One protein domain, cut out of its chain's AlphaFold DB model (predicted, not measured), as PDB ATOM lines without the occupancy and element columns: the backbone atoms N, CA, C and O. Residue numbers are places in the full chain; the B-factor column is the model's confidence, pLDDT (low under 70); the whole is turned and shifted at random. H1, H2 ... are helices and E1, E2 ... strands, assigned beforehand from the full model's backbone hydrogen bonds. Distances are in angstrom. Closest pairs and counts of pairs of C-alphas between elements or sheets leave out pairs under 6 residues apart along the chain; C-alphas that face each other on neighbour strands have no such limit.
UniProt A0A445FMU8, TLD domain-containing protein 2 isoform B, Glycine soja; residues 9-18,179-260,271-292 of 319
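What this domain is: This is residues 9 to 18, 179 to 260 and 271 to 292 of the 319 residues of the protein "TLD domain-containing protein 2 isoform B" of Glycine soja (UniProt A0A445FMU8). One strongly twisted sheet of six antiparallel strands runs through the domain, with a helix over each face: H1 covers one face over E4 and E5, and H3 packs on the opposite face, mostly at E2 and E1. Short H2 only grazes the sheet, and residues 179 to 192 form a long stretch with no named element before H1. The printed part has 114 residues, with three named helices and six named strands in the chain order E1 H1 E2 H2 H3 E3 E4 E5 E6; the sheet order is E2 E1 E3 E4 E5 E6. The class is mixed, helices and strands, and the whole is compact, with a radius of gyration of the C-alphas of 13.4 A and a rounded outline of 33 by 31 by 30 A.

Where its parts are: Find C-alpha 12 at (-20.405, 20.329, -15.886); from there E1, residues 12 to 18, runs 19.2 A. E2 is residues 212 to 217, 13.5 A. Look next at E3, residues 237 to 244, 22.5 A, and E4, residues 250 to 257, 20.7 A. E5 is residues 274 to 277, 10.6 A, and E6 is residues 284 to 286, 6.8 A, ending at C-alpha 286 at (-23.265, 19.069, -35.475). H1, residues 193 to 202, begins at C-alpha 193 at (-26.713, 33.966, -23.590) and is 13.9 A long. H2 is residues 218 to 221, 5.3 A, and H3 is residues 225 to 232, 10.4 A.

How they stand to each other: Start at the hairpin E3 and E4, where N 239 and O 255 are 2.8 A apart, within hydrogen-bond range. On the other side of E3 is E1, with N 15 and O 240 at 2.8 A, and beyond it the edge strand E2, with N 14 and O 216 at 2.8 A. E5 pairs with E4, N 252 to O 276 at 2.9 A, and forms a hairpin with the edge strand E6, N 284 to O 277 at 2.8 A. H1 is on the sheet at a height of 10.1 A, over E4 and E5, and runs along the strands, at 22 degrees to E5 on the local plane. H3 is on the opposite face; its closest C-alphas to E2 are those of Leu 228 and Tyr 216, 6.2 A apart. H2 and H3 are close but not clearly touching, C-alphas 221 and 227 being 7.3 A apart, while H1 and H3 are apart. In H1 and H3 every O i to N i+4 pair is within hydrogen-bond range; H2 is too short for one.

The domain as a whole: The two farthest C-alphas, Asn 9 and Val 291, are 37.9 A apart. Residues 19 to 178 and 261 to 270 are not printed, with C-alpha gaps of 19.3 A and 17.6 A. Of the links that are printed whole, none is long. Mean pLDDT of the printed part is 84.1; look for values under 70 at residues 9 to 18 and 179 to 181.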
ATOM      1  N   ASN A   9     -13.416  26.881 -10.614       36.97
ATOM      2  CA  ASN A   9     -13.767  25.464 -10.574       36.97
ATOM      3  C   ASN A   9     -14.254  24.958 -11.941       36.97
ATOM      4  O   ASN A   9     -14.943  25.684 -12.660       36.97
ATOM      5  N   LYS A  10     -13.961  23.690 -12.270       36.88
ATOM      6  CA  LYS A  10     -14.646  22.975 -13.358       36.88
ATOM      7  C   LYS A  10     -16.141  22.892 -13.037       36.88
ATOM      8  O   LYS A  10     -16.520  22.460 -11.947       36.88
ATOM      9  N   ALA A  11     -16.979  23.213 -14.014       38.94
ATOM     10  CA  ALA A  11     -18.401  22.920 -13.970       38.94
ATOM     11  C   ALA A  11     -18.772  22.035 -15.165       38.94
ATOM     12  O   ALA A  11     -18.420  22.333 -16.305       38.94
ATOM     13  N   THR A  12     -19.542  20.988 -14.900       33.53
ATOM     14  CA  THR A  12     -20.405  20.329 -15.886       33.53
ATOM     15  C   THR A  12     -21.830  20.675 -15.481       33.53
ATOM     16  O   THR A  12     -22.153  20.587 -14.297       33.53
ATOM     17  N   HIS A  13     -22.682  21.088 -16.417       35.56
ATOM     18  CA  HIS A  13     -24.107  21.332 -16.181       35.56
ATOM     19  C   HIS A  13     -24.921  20.407 -17.092       35.56
ATOM     20  O   HIS A  13     -24.827  20.490 -18.312       35.56
ATOM     21  N   LEU A  14     -25.750  19.544 -16.509       35.41
ATOM     22  CA  LEU A  14     -26.758  18.775 -17.231       35.41
ATOM     23  C   LEU A  14     -28.118  19.428 -16.985       35.41
ATOM     24  O   LEU A  14     -28.656  19.384 -15.874       35.41
ATOM     25  N   VAL A  15     -28.650  20.048 -18.032       36.72
ATOM     26  CA  VAL A  15     -29.918  20.776 -18.046       36.72
ATOM     27  C   VAL A  15     -30.939  19.932 -18.807       36.72
ATOM     28  O   VAL A  15     -30.757  19.684 -19.993       36.72
ATOM     29  N   SER A  16     -32.004  19.466 -18.159       34.59
ATOM     30  CA  SER A  16     -33.071  18.735 -18.855       34.59
ATOM     31  C   SER A  16     -34.145  19.678 -19.369       34.59
ATOM     32  O   SER A  16     -34.492  20.670 -18.719       34.59
ATOM     33  N   VAL A  17     -34.679  19.343 -20.541       33.16
ATOM     34  CA  VAL A  17     -35.824  20.017 -21.134       33.16
ATOM     35  C   VAL A  17     -37.011  19.058 -21.076       33.16
ATOM     36  O   VAL A  17     -37.072  18.054 -21.788       33.16
ATOM     37  N   LEU A  18     -37.938  19.379 -20.170       31.97
ATOM     38  CA  LEU A  18     -39.110  18.586 -19.787       31.97
ATOM     39  C   LEU A  18     -39.799  17.871 -20.960       31.97
ATOM     40  O   LEU A  18     -40.291  18.521 -21.881       31.97
ATOM     41  N   VAL A 179     -35.115  36.554 -29.142       57.28
ATOM     42  CA  VAL A 179     -35.816  35.340 -28.751       57.28
ATOM     43  C   VAL A 179     -35.896  35.384 -27.239       57.28
ATOM     44  O   VAL A 179     -34.857  35.444 -26.581       57.28
ATOM     45  N   ASP A 180     -37.114  35.372 -26.708       64.44
ATOM     46  CA  ASP A 180     -37.335  35.305 -25.272       64.44
ATOM     47  C   ASP A 180     -36.726  33.986 -24.772       64.44
ATOM     48  O   ASP A 180     -37.191  32.887 -25.095       64.44
ATOM     49  N   LEU A 181     -35.556  34.101 -24.138       69.06
ATOM     50  CA  LEU A 181     -34.697  32.963 -23.833       69.06
ATOM     51  C   LEU A 181     -35.390  32.106 -22.771       69.06
ATOM     52  O   LEU A 181     -35.923  32.651 -21.804       69.06
ATOM     53  N   PRO A 182     -35.365  30.766 -22.898       70.81
ATOM     54  CA  PRO A 182     -36.050  29.899 -21.953       70.81
ATOM     55  C   PRO A 182     -35.526  30.153 -20.541       70.81
ATOM     56  O   PRO A 182     -34.315  30.114 -20.300       70.81
ATOM     57  N   GLU A 183     -36.450  30.387 -19.612       73.56
ATOM     58  CA  GLU A 183     -36.132  30.598 -18.204       73.56
ATOM     59  C   GLU A 183     -35.330  29.399 -17.675       73.56
ATOM     60  O   GLU A 183     -35.787  28.249 -17.700       73.56
ATOM     61  N   ILE A 184     -34.104  29.677 -17.229       78.00
ATOM     62  CA  ILE A 184     -33.228  28.701 -16.585       78.00
ATOM     63  C   ILE A 184     -33.583  28.639 -15.100       78.00
ATOM     64  O   ILE A 184     -33.674  29.672 -14.443       78.00
ATOM     65  N   SER A 185     -33.763  27.434 -14.553       73.06
ATOM     66  CA  SER A 185     -34.109  27.272 -13.132       73.06
ATOM     67  C   SER A 185     -33.018  27.789 -12.196       73.06
ATOM     68  O   SER A 185     -33.295  28.150 -11.058       73.06
ATOM     69  N   GLU A 186     -31.766  27.764 -12.658       72.50
ATOM     70  CA  GLU A 186     -30.586  28.216 -11.929       72.50
ATOM     71  C   GLU A 186     -29.591  28.864 -12.905       72.50
ATOM     72  O   GLU A 186     -29.459  28.390 -14.041       72.50
ATOM     73  N   PRO A 187     -28.856  29.912 -12.487       70.12
ATOM     74  CA  PRO A 187     -27.812  30.514 -13.307       70.12
ATOM     75  C   PRO A 187     -26.698  29.500 -13.600       70.12
ATOM     76  O   PRO A 187     -26.232  28.779 -12.715       70.12
ATOM     77  N   SER A 188     -26.241  29.450 -14.853       75.88
ATOM     78  CA  SER A 188     -25.137  28.582 -15.276       75.88
ATOM     79  C   SER A 188     -23.914  29.405 -15.655       75.88
ATOM     80  O   SER A 188     -24.004  30.322 -16.464       75.88
ATOM     81  N   VAL A 189     -22.754  29.020 -15.119       79.38
ATOM     82  CA  VAL A 189     -21.457  29.656 -15.417       79.38
ATOM     83  C   VAL A 189     -20.955  29.302 -16.829       79.38
ATOM     84  O   VAL A 189     -20.105  30.001 -17.372       79.38
ATOM     85  N   LEU A 190     -21.482  28.232 -17.437       84.12
ATOM     86  CA  LEU A 190     -21.075  27.750 -18.765       84.12
ATOM     87  C   LEU A 190     -21.924  28.329 -19.904       84.12
ATOM     88  O   LEU A 190     -21.428  28.551 -21.006       84.12
ATOM     89  N   LEU A 191     -23.223  28.520 -19.665       85.12
ATOM     90  CA  LEU A 191     -24.187  28.901 -20.696       85.12
ATOM     91  C   LEU A 191     -24.341  30.422 -20.773       85.12
ATOM     92  O   LEU A 191     -25.320  30.974 -20.263       85.12
ATOM     93  N   SER A 192     -23.407  31.080 -21.465       85.88
ATOM     94  CA  SER A 192     -23.600  32.462 -21.922       85.88
ATOM     95  C   SER A 192     -24.859  32.579 -22.789       85.88
ATOM     96  O   SER A 192     -25.273  31.614 -23.441       85.88
ATOM     97  N   ASP A 193     -25.464  33.766 -22.844       85.31
ATOM     98  CA  ASP A 193     -26.713  33.966 -23.590       85.31
ATOM     99  C   ASP A 193     -26.540  33.728 -25.102       85.31
ATOM    100  O   ASP A 193     -27.449  33.220 -25.755       85.31
ATOM    101  N   SER A 194     -25.339  33.974 -25.645       86.06
ATOM    102  CA  SER A 194     -24.985  33.638 -27.031       86.06
ATOM    103  C   SER A 194     -25.038  32.131 -27.309       86.06
ATOM    104  O   SER A 194     -25.670  31.708 -28.278       86.06
ATOM    105  N   ILE A 195     -24.441  31.307 -26.440       87.94
ATOM    106  CA  ILE A 195     -24.521  29.840 -26.528       87.94
ATOM    107  C   ILE A 195     -25.972  29.388 -26.321       87.94
ATOM    108  O   ILE A 195     -26.468  28.556 -27.081       87.94
ATOM    109  N   ARG A 196     -26.678  29.955 -25.333       87.88
ATOM    110  CA  ARG A 196     -28.068  29.590 -25.017       87.88
ATOM    111  C   ARG A 196     -29.010  29.848 -26.194       87.88
ATOM    112  O   ARG A 196     -29.829  28.981 -26.481       87.88
ATOM    113  N   ASN A 197     -28.857  30.966 -26.907       89.38
ATOM    114  CA  ASN A 197     -29.668  31.289 -28.083       89.38
ATOM    115  C   ASN A 197     -29.438  30.280 -29.227       89.38
ATOM    116  O   ASN A 197     -30.386  29.645 -29.691       89.38
ATOM    117  N   VAL A 198     -28.174  30.033 -29.607       91.19
ATOM    118  CA  VAL A 198     -27.832  29.056 -30.664       91.19
ATOM    119  C   VAL A 198     -28.337  27.650 -30.319       91.19
ATOM    120  O   VAL A 198     -28.889  26.954 -31.177       91.19
ATOM    121  N   LEU A 199     -28.198  27.233 -29.056       90.94
ATOM    122  CA  LEU A 199     -28.719  25.954 -28.582       90.94
ATOM    123  C   LEU A 199     -30.245  25.901 -28.635       90.94
ATOM    124  O   LEU A 199     -30.779  24.920 -29.146       90.94
ATOM    125  N   TYR A 200     -30.940  26.937 -28.158       90.12
ATOM    126  CA  TYR A 200     -32.403  26.997 -28.126       90.12
ATOM    127  C   TYR A 200     -33.019  26.899 -29.526       90.12
ATOM    128  O   TYR A 200     -33.858  26.026 -29.759       90.12
ATOM    129  N   VAL A 201     -32.523  27.690 -30.484       91.06
ATOM    130  CA  VAL A 201     -32.922  27.607 -31.904       91.06
ATOM    131  C   VAL A 201     -32.639  26.214 -32.489       91.06
ATOM    132  O   VAL A 201     -33.361  25.740 -33.363       91.06
ATOM    133  N   SER A 202     -31.621  25.516 -31.976       91.31
ATOM    134  CA  SER A 202     -31.236  24.174 -32.429       91.31
ATOM    135  C   SER A 202     -32.011  23.022 -31.780       91.31
ATOM    136  O   SER A 202     -31.974  21.903 -32.315       91.31
ATOM    137  N   LEU A 203     -32.714  23.260 -30.668       90.88
ATOM    138  CA  LEU A 203     -33.566  22.261 -30.023       90.88
ATOM    139  C   LEU A 203     -34.740  21.855 -30.936       90.88
ATOM    140  O   LEU A 203     -35.232  22.679 -31.708       90.88
ATOM    141  N   PRO A 204     -35.248  20.611 -30.840       88.00
ATOM    142  CA  PRO A 204     -36.483  20.222 -31.517       88.00
ATOM    143  C   PRO A 204     -37.673  21.131 -31.138       88.00
ATOM    144  O   PRO A 204     -37.873  21.370 -29.946       88.00
ATOM    145  N   PRO A 205     -38.534  21.548 -32.090       85.62
ATOM    146  CA  PRO A 205     -39.643  22.476 -31.817       85.62
ATOM    147  C   PRO A 205     -40.600  22.040 -30.695       85.62
ATOM    148  O   PRO A 205     -41.139  22.867 -29.972       85.62
ATOM    149  N   LEU A 206     -40.755  20.726 -30.484       83.81
ATOM    150  CA  LEU A 206     -41.571  20.132 -29.411       83.81
ATOM    151  C   LEU A 206     -41.154  20.544 -27.984       83.81
ATOM    152  O   LEU A 206     -41.930  20.349 -27.040       83.81
ATOM    153  N   ILE A 207     -39.929  21.052 -27.814       83.50
ATOM    154  CA  ILE A 207     -39.368  21.481 -26.527       83.50
ATOM    155  C   ILE A 207     -39.034  22.981 -26.464       83.50
ATOM    156  O   ILE A 207     -38.454  23.433 -25.478       83.50
ATOM    157  N   HIS A 208     -39.436  23.766 -27.469       84.88
ATOM    158  CA  HIS A 208     -39.427  25.232 -27.388       84.88
ATOM    159  C   HIS A 208     -40.446  25.721 -26.344       84.88
ATOM    160  O   HIS A 208     -41.405  25.017 -26.021       84.88
ATOM    161  N   GLY A 209     -40.204  26.894 -25.755       80.81
ATOM    162  CA  GLY A 209     -41.028  27.480 -24.686       80.81
ATOM    163  C   GLY A 209     -40.979  26.759 -23.330       80.81
ATOM    164  O   GLY A 209     -41.630  27.194 -22.383       80.81
ATOM    165  N   ARG A 210     -40.223  25.659 -23.194       82.38
ATOM    166  CA  ARG A 210     -40.084  24.928 -21.923       82.38
ATOM    167  C   ARG A 210     -38.952  25.510 -21.078       82.38
ATOM    168  O   ARG A 210     -37.871  25.780 -21.598       82.38
ATOM    169  N   LYS A 211     -39.178  25.623 -19.763       85.06
ATOM    170  CA  LYS A 211     -38.138  25.999 -18.794       85.06
ATOM    171  C   LYS A 211     -36.999  24.978 -18.784       85.06
ATOM    172  O   LYS A 211     -37.223  23.774 -18.934       85.06
ATOM    173  N   TRP A 212     -35.783  25.472 -18.599       87.75
ATOM    174  CA  TRP A 212     -34.550  24.687 -18.588       87.75
ATOM    175  C   TRP A 212     -34.195  24.328 -17.143       87.75
ATOM    176  O   TRP A 212     -33.784  25.192 -16.370       87.75
ATOM    177  N   LEU A 213     -34.370  23.057 -16.763       89.38
ATOM    178  CA  LEU A 213     -34.181  22.603 -15.382       89.38
ATOM    179  C   LEU A 213     -32.787  22.008 -15.176       89.38
ATOM    180  O   LEU A 213     -32.409  21.057 -15.865       89.38
ATOM    181  N   LEU A 214     -32.032  22.499 -14.192       90.94
ATOM    182  CA  LEU A 214     -30.756  21.880 -13.826       90.94
ATOM    183  C   LEU A 214     -30.995  20.524 -13.143       90.94
ATOM    184  O   LEU A 214     -31.387  20.461 -11.979       90.94
ATOM    185  N   LEU A 215     -30.701  19.424 -13.840       91.56
ATOM    186  CA  LEU A 215     -30.744  18.096 -13.228       91.56
ATOM    187  C   LEU A 215     -29.479  17.789 -12.454       91.56
ATOM    188  O   LEU A 215     -29.570  17.250 -11.358       91.56
ATOM    189  N   TYR A 216     -28.306  18.078 -13.007       93.62
ATOM    190  CA  TYR A 216     -27.033  17.738 -12.385       93.62
ATOM    191  C   TYR A 216     -25.999  18.827 -12.657       93.62
ATOM    192  O   TYR A 216     -25.981  19.449 -13.715       93.62
ATOM    193  N   SER A 217     -25.118  19.029 -11.686       92.62
ATOM    194  CA  SER A 217     -23.885  19.778 -11.870       92.62
ATOM    195  C   SER A 217     -22.806  19.266 -10.933       92.62
ATOM    196  O   SER A 217     -23.110  18.914  -9.789       92.62
ATOM    197  N   THR A 218     -21.558  19.260 -11.399       91.56
ATOM    198  CA  THR A 218     -20.397  18.821 -10.605       91.56
ATOM    199  C   THR A 218     -20.234  19.650  -9.333       91.56
ATOM    200  O   THR A 218     -19.979  19.094  -8.270       91.56
ATOM    201  N   TRP A 219     -20.490  20.961  -9.409       87.25
ATOM    202  CA  TRP A 219     -20.422  21.877  -8.265       87.25
ATOM    203  C   TRP A 219     -21.401  21.532  -7.131       87.25
ATOM    204  O   TRP A 219     -21.045  21.631  -5.964       87.25
ATOM    205  N   ARG A 220     -22.637  21.123  -7.457       89.38
ATOM    206  CA  ARG A 220     -23.684  20.855  -6.449       89.38
ATOM    207  C   ARG A 220     -23.815  19.386  -6.053       89.38
ATOM    208  O   ARG A 220     -24.392  19.092  -5.012       89.38
ATOM    209  N   HIS A 221     -23.349  18.467  -6.896       92.31
ATOM    210  CA  HIS A 221     -23.630  17.032  -6.766       92.31
ATOM    211  C   HIS A 221     -22.370  16.157  -6.796       92.31
ATOM    212  O   HIS A 221     -22.487  14.932  -6.810       92.31
ATOM    213  N   GLY A 222     -21.185  16.775  -6.816       92.19
ATOM    214  CA  GLY A 222     -19.903  16.091  -6.907       92.19
ATOM    215  C   GLY A 222     -19.571  15.605  -8.318       92.19
ATOM    216  O   GLY A 222     -20.429  15.498  -9.198       92.19
ATOM    217  N   ILE A 223     -18.293  15.308  -8.517       92.19
ATOM    218  CA  ILE A 223     -17.707  14.796  -9.756       92.19
ATOM    219  C   ILE A 223     -17.853  13.267  -9.812       92.19
ATOM    220  O   ILE A 223     -17.042  12.526  -9.279       92.19
ATOM    221  N   SER A 224     -18.984  12.778 -10.331       93.75
ATOM    222  CA  SER A 224     -19.265  11.338 -10.381       93.75
ATOM    223  C   SER A 224     -20.299  11.004 -11.450       93.75
ATOM    224  O   SER A 224     -21.480  11.368 -11.338       93.75
ATOM    225  N   LEU A 225     -19.881  10.228 -12.446       94.69
ATOM    226  CA  LEU A 225     -20.726   9.747 -13.535       94.69
ATOM    227  C   LEU A 225     -21.909   8.899 -13.030       94.69
ATOM    228  O   LEU A 225     -23.039   9.056 -13.497       94.69
ATOM    229  N   SER A 226     -21.696   8.077 -11.999       95.00
ATOM    230  CA  SER A 226     -22.773   7.321 -11.337       95.00
ATOM    231  C   SER A 226     -23.853   8.233 -10.736       95.00
ATOM    232  O   SER A 226     -25.049   7.927 -10.803       95.00
ATOM    233  N   THR A 227     -23.463   9.388 -10.185       94.75
ATOM    234  CA  THR A 227     -24.417  10.383  -9.671       94.75
ATOM    235  C   THR A 227     -25.139  11.115 -10.804       94.75
ATOM    236  O   THR A 227     -26.350  11.334 -10.702       94.75
ATOM    237  N   LEU A 228     -24.446  11.420 -11.906       95.25
ATOM    238  CA  LEU A 228     -25.042  11.962 -13.131       95.25
ATOM    239  C   LEU A 228     -26.120  11.013 -13.692       95.25
ATOM    240  O   LEU A 228     -27.243  11.451 -13.957       95.25
ATOM    241  N   TYR A 229     -25.843   9.707 -13.778       95.31
ATOM    242  CA  TYR A 229     -26.818   8.707 -14.230       95.31
ATOM    243  C   TYR A 229     -28.035   8.624 -13.314       95.31
ATOM    244  O   TYR A 229     -29.163   8.756 -13.798       95.31
ATOM    245  N   ARG A 230     -27.833   8.499 -11.993       95.06
ATOM    246  CA  ARG A 230     -28.930   8.472 -11.010       95.06
ATOM    247  C   ARG A 230     -29.822   9.712 -11.118       95.06
ATOM    248  O   ARG A 230     -31.041   9.593 -11.042       95.06
ATOM    249  N   ARG A 231     -29.244  10.898 -11.336       93.94
ATOM    250  CA  ARG A 231     -30.016  12.148 -11.465       93.94
ATOM    251  C   ARG A 231     -30.694  12.309 -12.828       93.94
ATOM    252  O   ARG A 231     -31.776  12.883 -12.880       93.94
ATOM    253  N   SER A 232     -30.153  11.721 -13.899       94.25
ATOM    254  CA  SER A 232     -30.835  11.655 -15.205       94.25
ATOM    255  C   SER A 232     -32.141  10.840 -15.178       94.25
ATOM    256  O   SER A 232     -32.995  11.018 -16.041       94.25
ATOM    257  N   MET A 233     -32.322   9.963 -14.181       92.94
ATOM    258  CA  MET A 233     -33.553   9.183 -13.998       92.94
ATOM    259  C   MET A 233     -34.706   9.988 -13.389       92.94
ATOM    260  O   MET A 233     -35.847   9.555 -13.503       92.94
ATOM    261  N   LEU A 234     -34.430  11.146 -12.775       91.00
ATOM    262  CA  LEU A 234     -35.458  11.983 -12.146       91.00
ATOM    263  C   LEU A 234     -36.424  12.592 -13.174       91.00
ATOM    264  O   LEU A 234     -37.605  12.736 -12.886       91.00
ATOM    265  N   TRP A 235     -35.918  12.934 -14.364       86.50
ATOM    266  CA  TRP A 235     -36.688  13.580 -15.429       86.50
ATOM    267  C   TRP A 235     -36.277  13.040 -16.808       86.50
ATOM    268  O   TRP A 235     -35.375  13.597 -17.444       86.50
ATOM    269  N   PRO A 236     -36.926  11.955 -17.275       90.06
ATOM    270  CA  PRO A 236     -36.778  11.441 -18.634       90.06
ATOM    271  C   PRO A 236     -37.093  12.499 -19.700       90.06
ATOM    272  O   PRO A 236     -37.957  13.354 -19.505       90.06
ATOM    273  N   GLY A 237     -36.425  12.418 -20.850       89.75
ATOM    274  CA  GLY A 237     -36.629  13.342 -21.966       89.75
ATOM    275  C   GLY A 237     -35.330  13.823 -22.607       89.75
ATOM    276  O   GLY A 237     -34.257  13.261 -22.396       89.75
ATOM    277  N   LEU A 238     -35.424  14.876 -23.419       92.06
ATOM    278  CA  LEU A 238     -34.258  15.473 -24.066       92.06
ATOM    279  C   LEU A 238     -33.480  16.311 -23.046       92.06
ATOM    280  O   LEU A 238     -34.007  17.258 -22.469       92.06
ATOM    281  N   SER A 239     -32.220  15.952 -22.820       92.75
ATOM    282  CA  SER A 239     -31.343  16.598 -21.846       92.75
ATOM    283  C   SER A 239     -30.106  17.166 -22.520       92.75
ATOM    284  O   SER A 239     -29.424  16.484 -23.276       92.75
ATOM    285  N   LEU A 240     -29.798  18.420 -22.229       93.75
ATOM    286  CA  LEU A 240     -28.593  19.103 -22.660       93.75
ATOM    287  C   LEU A 240     -27.465  18.820 -21.654       93.75
ATOM    288  O   LEU A 240     -27.493  19.296 -20.519       93.75
ATOM    289  N   LEU A 241     -26.464  18.056 -22.076       95.06
ATOM    290  CA  LEU A 241     -25.199  17.897 -21.364       95.06
ATOM    291  C   LEU A 241     -24.251  19.019 -21.802       95.06
ATOM    292  O   LEU A 241     -23.946  19.122 -22.988       95.06
ATOM    293  N   VAL A 242     -23.789  19.840 -20.859       94.75
ATOM    294  CA  VAL A 242     -22.863  20.963 -21.078       94.75
ATOM    295  C   VAL A 242     -21.608  20.749 -20.239       94.75
ATOM    296  O   VAL A 242     -21.689  20.560 -19.024       94.75
ATOM    297  N   VAL A 243     -20.447  20.809 -20.878       94.06
ATOM    298  CA  VAL A 243     -19.123  20.602 -20.287       94.06
ATOM    299  C   VAL A 243     -18.296  21.867 -20.504       94.06
ATOM    300  O   VAL A 243     -18.262  22.392 -21.616       94.06
ATOM    301  N   GLY A 244     -17.639  22.358 -19.452       92.69
ATOM    302  CA  GLY A 244     -16.610  23.393 -19.549       92.69
ATOM    303  C   GLY A 244     -15.225  22.816 -19.270       92.69
ATOM    304  O   GLY A 244     -15.052  22.097 -18.284       92.69
ATOM    305  N   ASP A 245     -14.235  23.134 -20.103       89.31
ATOM    306  CA  ASP A 245     -12.842  22.754 -19.851       89.31
ATOM    307  C   ASP A 245     -12.084  23.786 -18.985       89.31
ATOM    308  O   ASP A 245     -12.586  24.863 -18.652       89.31
ATOM    309  N   LYS A 246     -10.837  23.461 -18.606       86.50
ATOM    310  CA  LYS A 246      -9.958  24.371 -17.842       86.50
ATOM    311  C   LYS A 246      -9.507  25.604 -18.657       86.50
ATOM    312  O   LYS A 246      -9.038  26.571 -18.061       86.50
ATOM    313  N   LYS A 247      -9.605  25.572 -19.992       87.75
ATOM    314  CA  LYS A 247      -9.167  26.634 -20.921       87.75
ATOM    315  C   LYS A 247     -10.291  27.633 -21.243       87.75
ATOM    316  O   LYS A 247     -10.014  28.690 -21.804       87.75
ATOM    317  N   GLY A 248     -11.529  27.343 -20.841       85.88
ATOM    318  CA  GLY A 248     -12.714  28.177 -21.058       85.88
ATOM    319  C   GLY A 248     -13.560  27.777 -22.270       85.88
ATOM    320  O   GLY A 248     -14.531  28.473 -22.574       85.88
ATOM    321  N   ALA A 249     -13.236  26.673 -22.949       89.62
ATOM    322  CA  ALA A 249     -14.103  26.114 -23.975       89.62
ATOM    323  C   ALA A 249     -15.332  25.454 -23.334       89.62
ATOM    324  O   ALA A 249     -15.251  24.821 -22.281       89.62
ATOM    325  N   VAL A 250     -16.474  25.600 -23.999       92.88
ATOM    326  CA  VAL A 250     -17.772  25.043 -23.627       92.88
ATOM    327  C   VAL A 250     -18.293  24.227 -24.803       92.88
ATOM    328  O   VAL A 250     -18.501  24.735 -25.909       92.88
ATOM    329  N   PHE A 251     -18.512  22.947 -24.552       94.31
ATOM    330  CA  PHE A 251     -18.983  21.974 -25.529       94.31
ATOM    331  C   PHE A 251     -19.950  20.999 -24.866       94.31
ATOM    332  O   PHE A 251     -20.156  21.025 -23.652       94.31
ATOM    333  N   GLY A 252     -20.592  20.151 -25.655       95.56
ATOM    334  CA  GLY A 252     -21.589  19.244 -25.115       95.56
ATOM    335  C   GLY A 252     -22.492  18.650 -26.174       95.56
ATOM    336  O   GLY A 252     -22.120  18.504 -27.338       95.56
ATOM    337  N   SER A 253     -23.702  18.291 -25.760       95.75
ATOM    338  CA  SER A 253     -24.651  17.587 -26.613       95.75
ATOM    339  C   SER A 253     -26.079  17.638 -26.090       95.75
ATOM    340  O   SER A 253     -26.292  17.652 -24.877       95.75
ATOM    341  N   LEU A 254     -27.050  17.505 -26.989       95.44
ATOM    342  CA  LEU A 254     -28.386  17.048 -26.626       95.44
ATOM    343  C   LEU A 254     -28.407  15.512 -26.614       95.44
ATOM    344  O   LEU A 254     -28.216  14.888 -27.657       95.44
ATOM    345  N   VAL A 255     -28.647  14.919 -25.444       94.75
ATOM    346  CA  VAL A 255     -28.815  13.474 -25.210       94.75
ATOM    347  C   VAL A 255     -30.257  13.139 -24.834       94.75
ATOM    348  O   VAL A 255     -31.076  14.014 -24.559       94.75
ATOM    349  N   GLU A 256     -30.573  11.848 -24.799       93.75
ATOM    350  CA  GLU A 256     -31.880  11.341 -24.381       93.75
ATOM    351  C   GLU A 256     -31.753  10.632 -23.027       93.75
ATOM    352  O   GLU A 256     -31.082   9.603 -22.911       93.75
ATOM    353  N   ALA A 257     -32.368  11.221 -22.001       92.06
ATOM    354  CA  ALA A 257     -32.423  10.715 -20.638       92.06
ATOM    355  C   ALA A 257     -33.655   9.799 -20.434       92.06
ATOM    356  O   ALA A 257     -34.695  10.031 -21.055       92.06
ATOM    357  N   PRO A 258     -33.594   8.789 -19.544       94.00
ATOM    358  CA  PRO A 258     -32.501   8.488 -18.620       94.00
ATOM    359  C   PRO A 258     -31.260   7.926 -19.315       94.00
ATOM    360  O   PRO A 258     -31.345   7.104 -20.230       94.00
ATOM    361  N   LEU A 259     -30.094   8.337 -18.832       93.31
ATOM    362  CA  LEU A 259     -28.804   7.795 -19.236       93.31
ATOM    363  C   LEU A 259     -28.596   6.485 -18.471       93.31
ATOM    364  O   LEU A 259     -28.363   6.484 -17.262       93.31
ATOM    365  N   ARG A 260     -28.781   5.357 -19.163       92.38
ATOM    366  CA  ARG A 260     -28.776   4.021 -18.559       92.38
ATOM    367  C   ARG A 260     -27.403   3.395 -18.753       92.38
ATOM    368  O   ARG A 260     -27.103   2.920 -19.845       92.38
ATOM    369  N   ASN A 271     -32.288  10.259 -33.391       92.12
ATOM    370  CA  ASN A 271     -31.761  11.240 -34.351       92.12
ATOM    371  C   ASN A 271     -32.059  12.714 -33.991       92.12
ATOM    372  O   ASN A 271     -31.647  13.607 -34.724       92.12
ATOM    373  N   LYS A 272     -32.768  12.972 -32.884       91.44
ATOM    374  CA  LYS A 272     -32.990  14.316 -32.323       91.44
ATOM    375  C   LYS A 272     -31.772  14.851 -31.560       91.44
ATOM    376  O   LYS A 272     -31.717  16.047 -31.290       91.44
ATOM    377  N   THR A 273     -30.835  13.971 -31.201       93.06
ATOM    378  CA  THR A 273     -29.561  14.321 -30.559       93.06
ATOM    379  C   THR A 273     -28.694  15.203 -31.467       93.06
ATOM    380  O   THR A 273     -28.888  15.242 -32.680       93.06
ATOM    381  N   PHE A 274     -27.744  15.931 -30.884       95.25
ATOM    382  CA  PHE A 274     -26.692  16.670 -31.597       95.25
ATOM    383  C   PHE A 274     -25.514  16.916 -30.652       95.25
ATOM    384  O   PHE A 274     -25.700  16.878 -29.436       95.25
ATOM    385  N   VAL A 275     -24.327  17.210 -31.186       96.00
ATOM    386  CA  VAL A 275     -23.182  17.707 -30.398       96.00
ATOM    387  C   VAL A 275     -22.904  19.170 -30.731       96.00
ATOM    388  O   VAL A 275     -23.258  19.639 -31.814       96.00
ATOM    389  N   PHE A 276     -22.304  19.910 -29.803       94.94
ATOM    390  CA  PHE A 276     -21.964  21.317 -29.991       94.94
ATOM    391  C   PHE A 276     -20.625  21.680 -29.353       94.94
ATOM    392  O   PHE A 276     -20.177  21.026 -28.411       94.94
ATOM    393  N   THR A 277     -20.002  22.747 -29.847       93.88
ATOM    394  CA  THR A 277     -18.746  23.286 -29.310       93.88
ATOM    395  C   THR A 277     -18.608  24.774 -29.614       93.88
ATOM    396  O   THR A 277     -19.110  25.234 -30.636       93.88
ATOM    397  N   ASN A 278     -17.923  25.522 -28.749       91.81
ATOM    398  CA  ASN A 278     -17.517  26.909 -28.992       91.81
ATOM    399  C   ASN A 278     -16.005  27.066 -29.274       91.81
ATOM    400  O   ASN A 278     -15.523  28.196 -29.300       91.81
ATOM    401  N   ILE A 279     -15.250  25.969 -29.451       87.50
ATOM    402  CA  ILE A 279     -13.775  25.996 -29.586       87.50
ATOM    403  C   ILE A 279     -13.314  26.902 -30.746       87.50
ATOM    404  O   ILE A 279     -12.269  27.540 -30.658       87.50
ATOM    405  N   SER A 280     -14.118  27.022 -31.803       83.06
ATOM    406  CA  SER A 280     -13.916  27.927 -32.945       83.06
ATOM    407  C   SER A 280     -14.318  29.392 -32.677       83.06
ATOM    408  O   SER A 280     -14.481  30.172 -33.614       83.06
ATOM    409  N   GLY A 281     -14.532  29.785 -31.418       83.00
ATOM    410  CA  GLY A 281     -14.962  31.121 -30.991       83.00
ATOM    411  C   GLY A 281     -16.471  31.369 -31.111       83.00
ATOM    412  O   GLY A 281     -17.051  32.041 -30.259       83.00
ATOM    413  N   GLN A 282     -17.130  30.789 -32.118       84.88
ATOM    414  CA  GLN A 282     -18.592  30.784 -32.253       84.88
ATOM    415  C   GLN A 282     -19.180  29.399 -31.922       84.88
ATOM    416  O   GLN A 282     -18.535  28.392 -32.212       84.88
ATOM    417  N   PRO A 283     -20.396  29.306 -31.342       88.62
ATOM    418  CA  PRO A 283     -21.032  28.020 -31.064       88.62
ATOM    419  C   PRO A 283     -21.466  27.322 -32.363       88.62
ATOM    420  O   PRO A 283     -22.316  27.832 -33.090       88.62
ATOM    421  N   VAL A 284     -20.913  26.139 -32.637       93.38
ATOM    422  CA  VAL A 284     -21.236  25.303 -33.806       93.38
ATOM    423  C   VAL A 284     -22.018  24.065 -33.368       93.38
ATOM    424  O   VAL A 284     -21.727  23.477 -32.325       93.38
ATOM    425  N   ILE A 285     -23.003  23.662 -34.175       94.81
ATOM    426  CA  ILE A 285     -23.905  22.529 -33.932       94.81
ATOM    427  C   ILE A 285     -23.685  21.458 -35.002       94.81
ATOM    428  O   ILE A 285     -23.843  21.729 -36.192       94.81
ATOM    429  N   TYR A 286     -23.407  20.223 -34.587       95.12
ATOM    430  CA  TYR A 286     -23.265  19.069 -35.475       95.12
ATOM    431  C   TYR A 286     -24.413  18.085 -35.236       95.12
ATOM    432  O   TYR A 286     -24.540  17.489 -34.161       95.12
ATOM    433  N   ARG A 287     -25.271  17.922 -36.248       95.12
ATOM    434  CA  ARG A 287     -26.407  16.989 -36.224       95.12
ATOM    435  C   ARG A 287     -26.009  15.610 -36.778       95.12
ATOM    436  O   ARG A 287     -25.095  15.536 -37.599       95.12
ATOM    437  N   PRO A 288     -26.690  14.519 -36.378       93.81
ATOM    438  CA  PRO A 288     -26.445  13.189 -36.920       93.81
ATOM    439  C   PRO A 288     -26.641  13.130 -38.438       93.81
ATOM    440  O   PRO A 288     -27.644  13.608 -38.962       93.81
ATOM    441  N   THR A 289     -25.717  12.469 -39.133       93.38
ATOM    442  CA  THR A 289     -25.721  12.321 -40.601       93.38
ATOM    443  C   THR A 289     -26.708  11.271 -41.122       93.38
ATOM    444  O   THR A 289     -26.885  11.140 -42.327       93.38
ATOM    445  N   GLY A 290     -27.313  10.475 -40.235       93.12
ATOM    446  CA  GLY A 290     -28.180   9.344 -40.594       93.12
ATOM    447  C   GLY A 290     -27.442   8.054 -40.979       93.12
ATOM    448  O   GLY A 290     -28.081   7.009 -41.058       93.12
ATOM    449  N   VAL A 291     -26.112   8.089 -41.143       93.12
ATOM    450  CA  VAL A 291     -25.284   6.927 -41.537       93.12
ATOM    451  C   VAL A 291     -25.319   5.797 -40.499       93.12
ATOM    452  O   VAL A 291     -25.254   4.622 -40.851       93.12
ATOM    453  N   ASN A 292     -25.423   6.131 -39.211       93.44
ATOM    454  CA  ASN A 292     -25.518   5.157 -38.128       93.44
ATOM    455  C   ASN A 292     -26.441   5.658 -36.998       93.44
ATOM    456  O   ASN A 292     -26.934   6.787 -37.026       93.44
TER     457      ASN A 292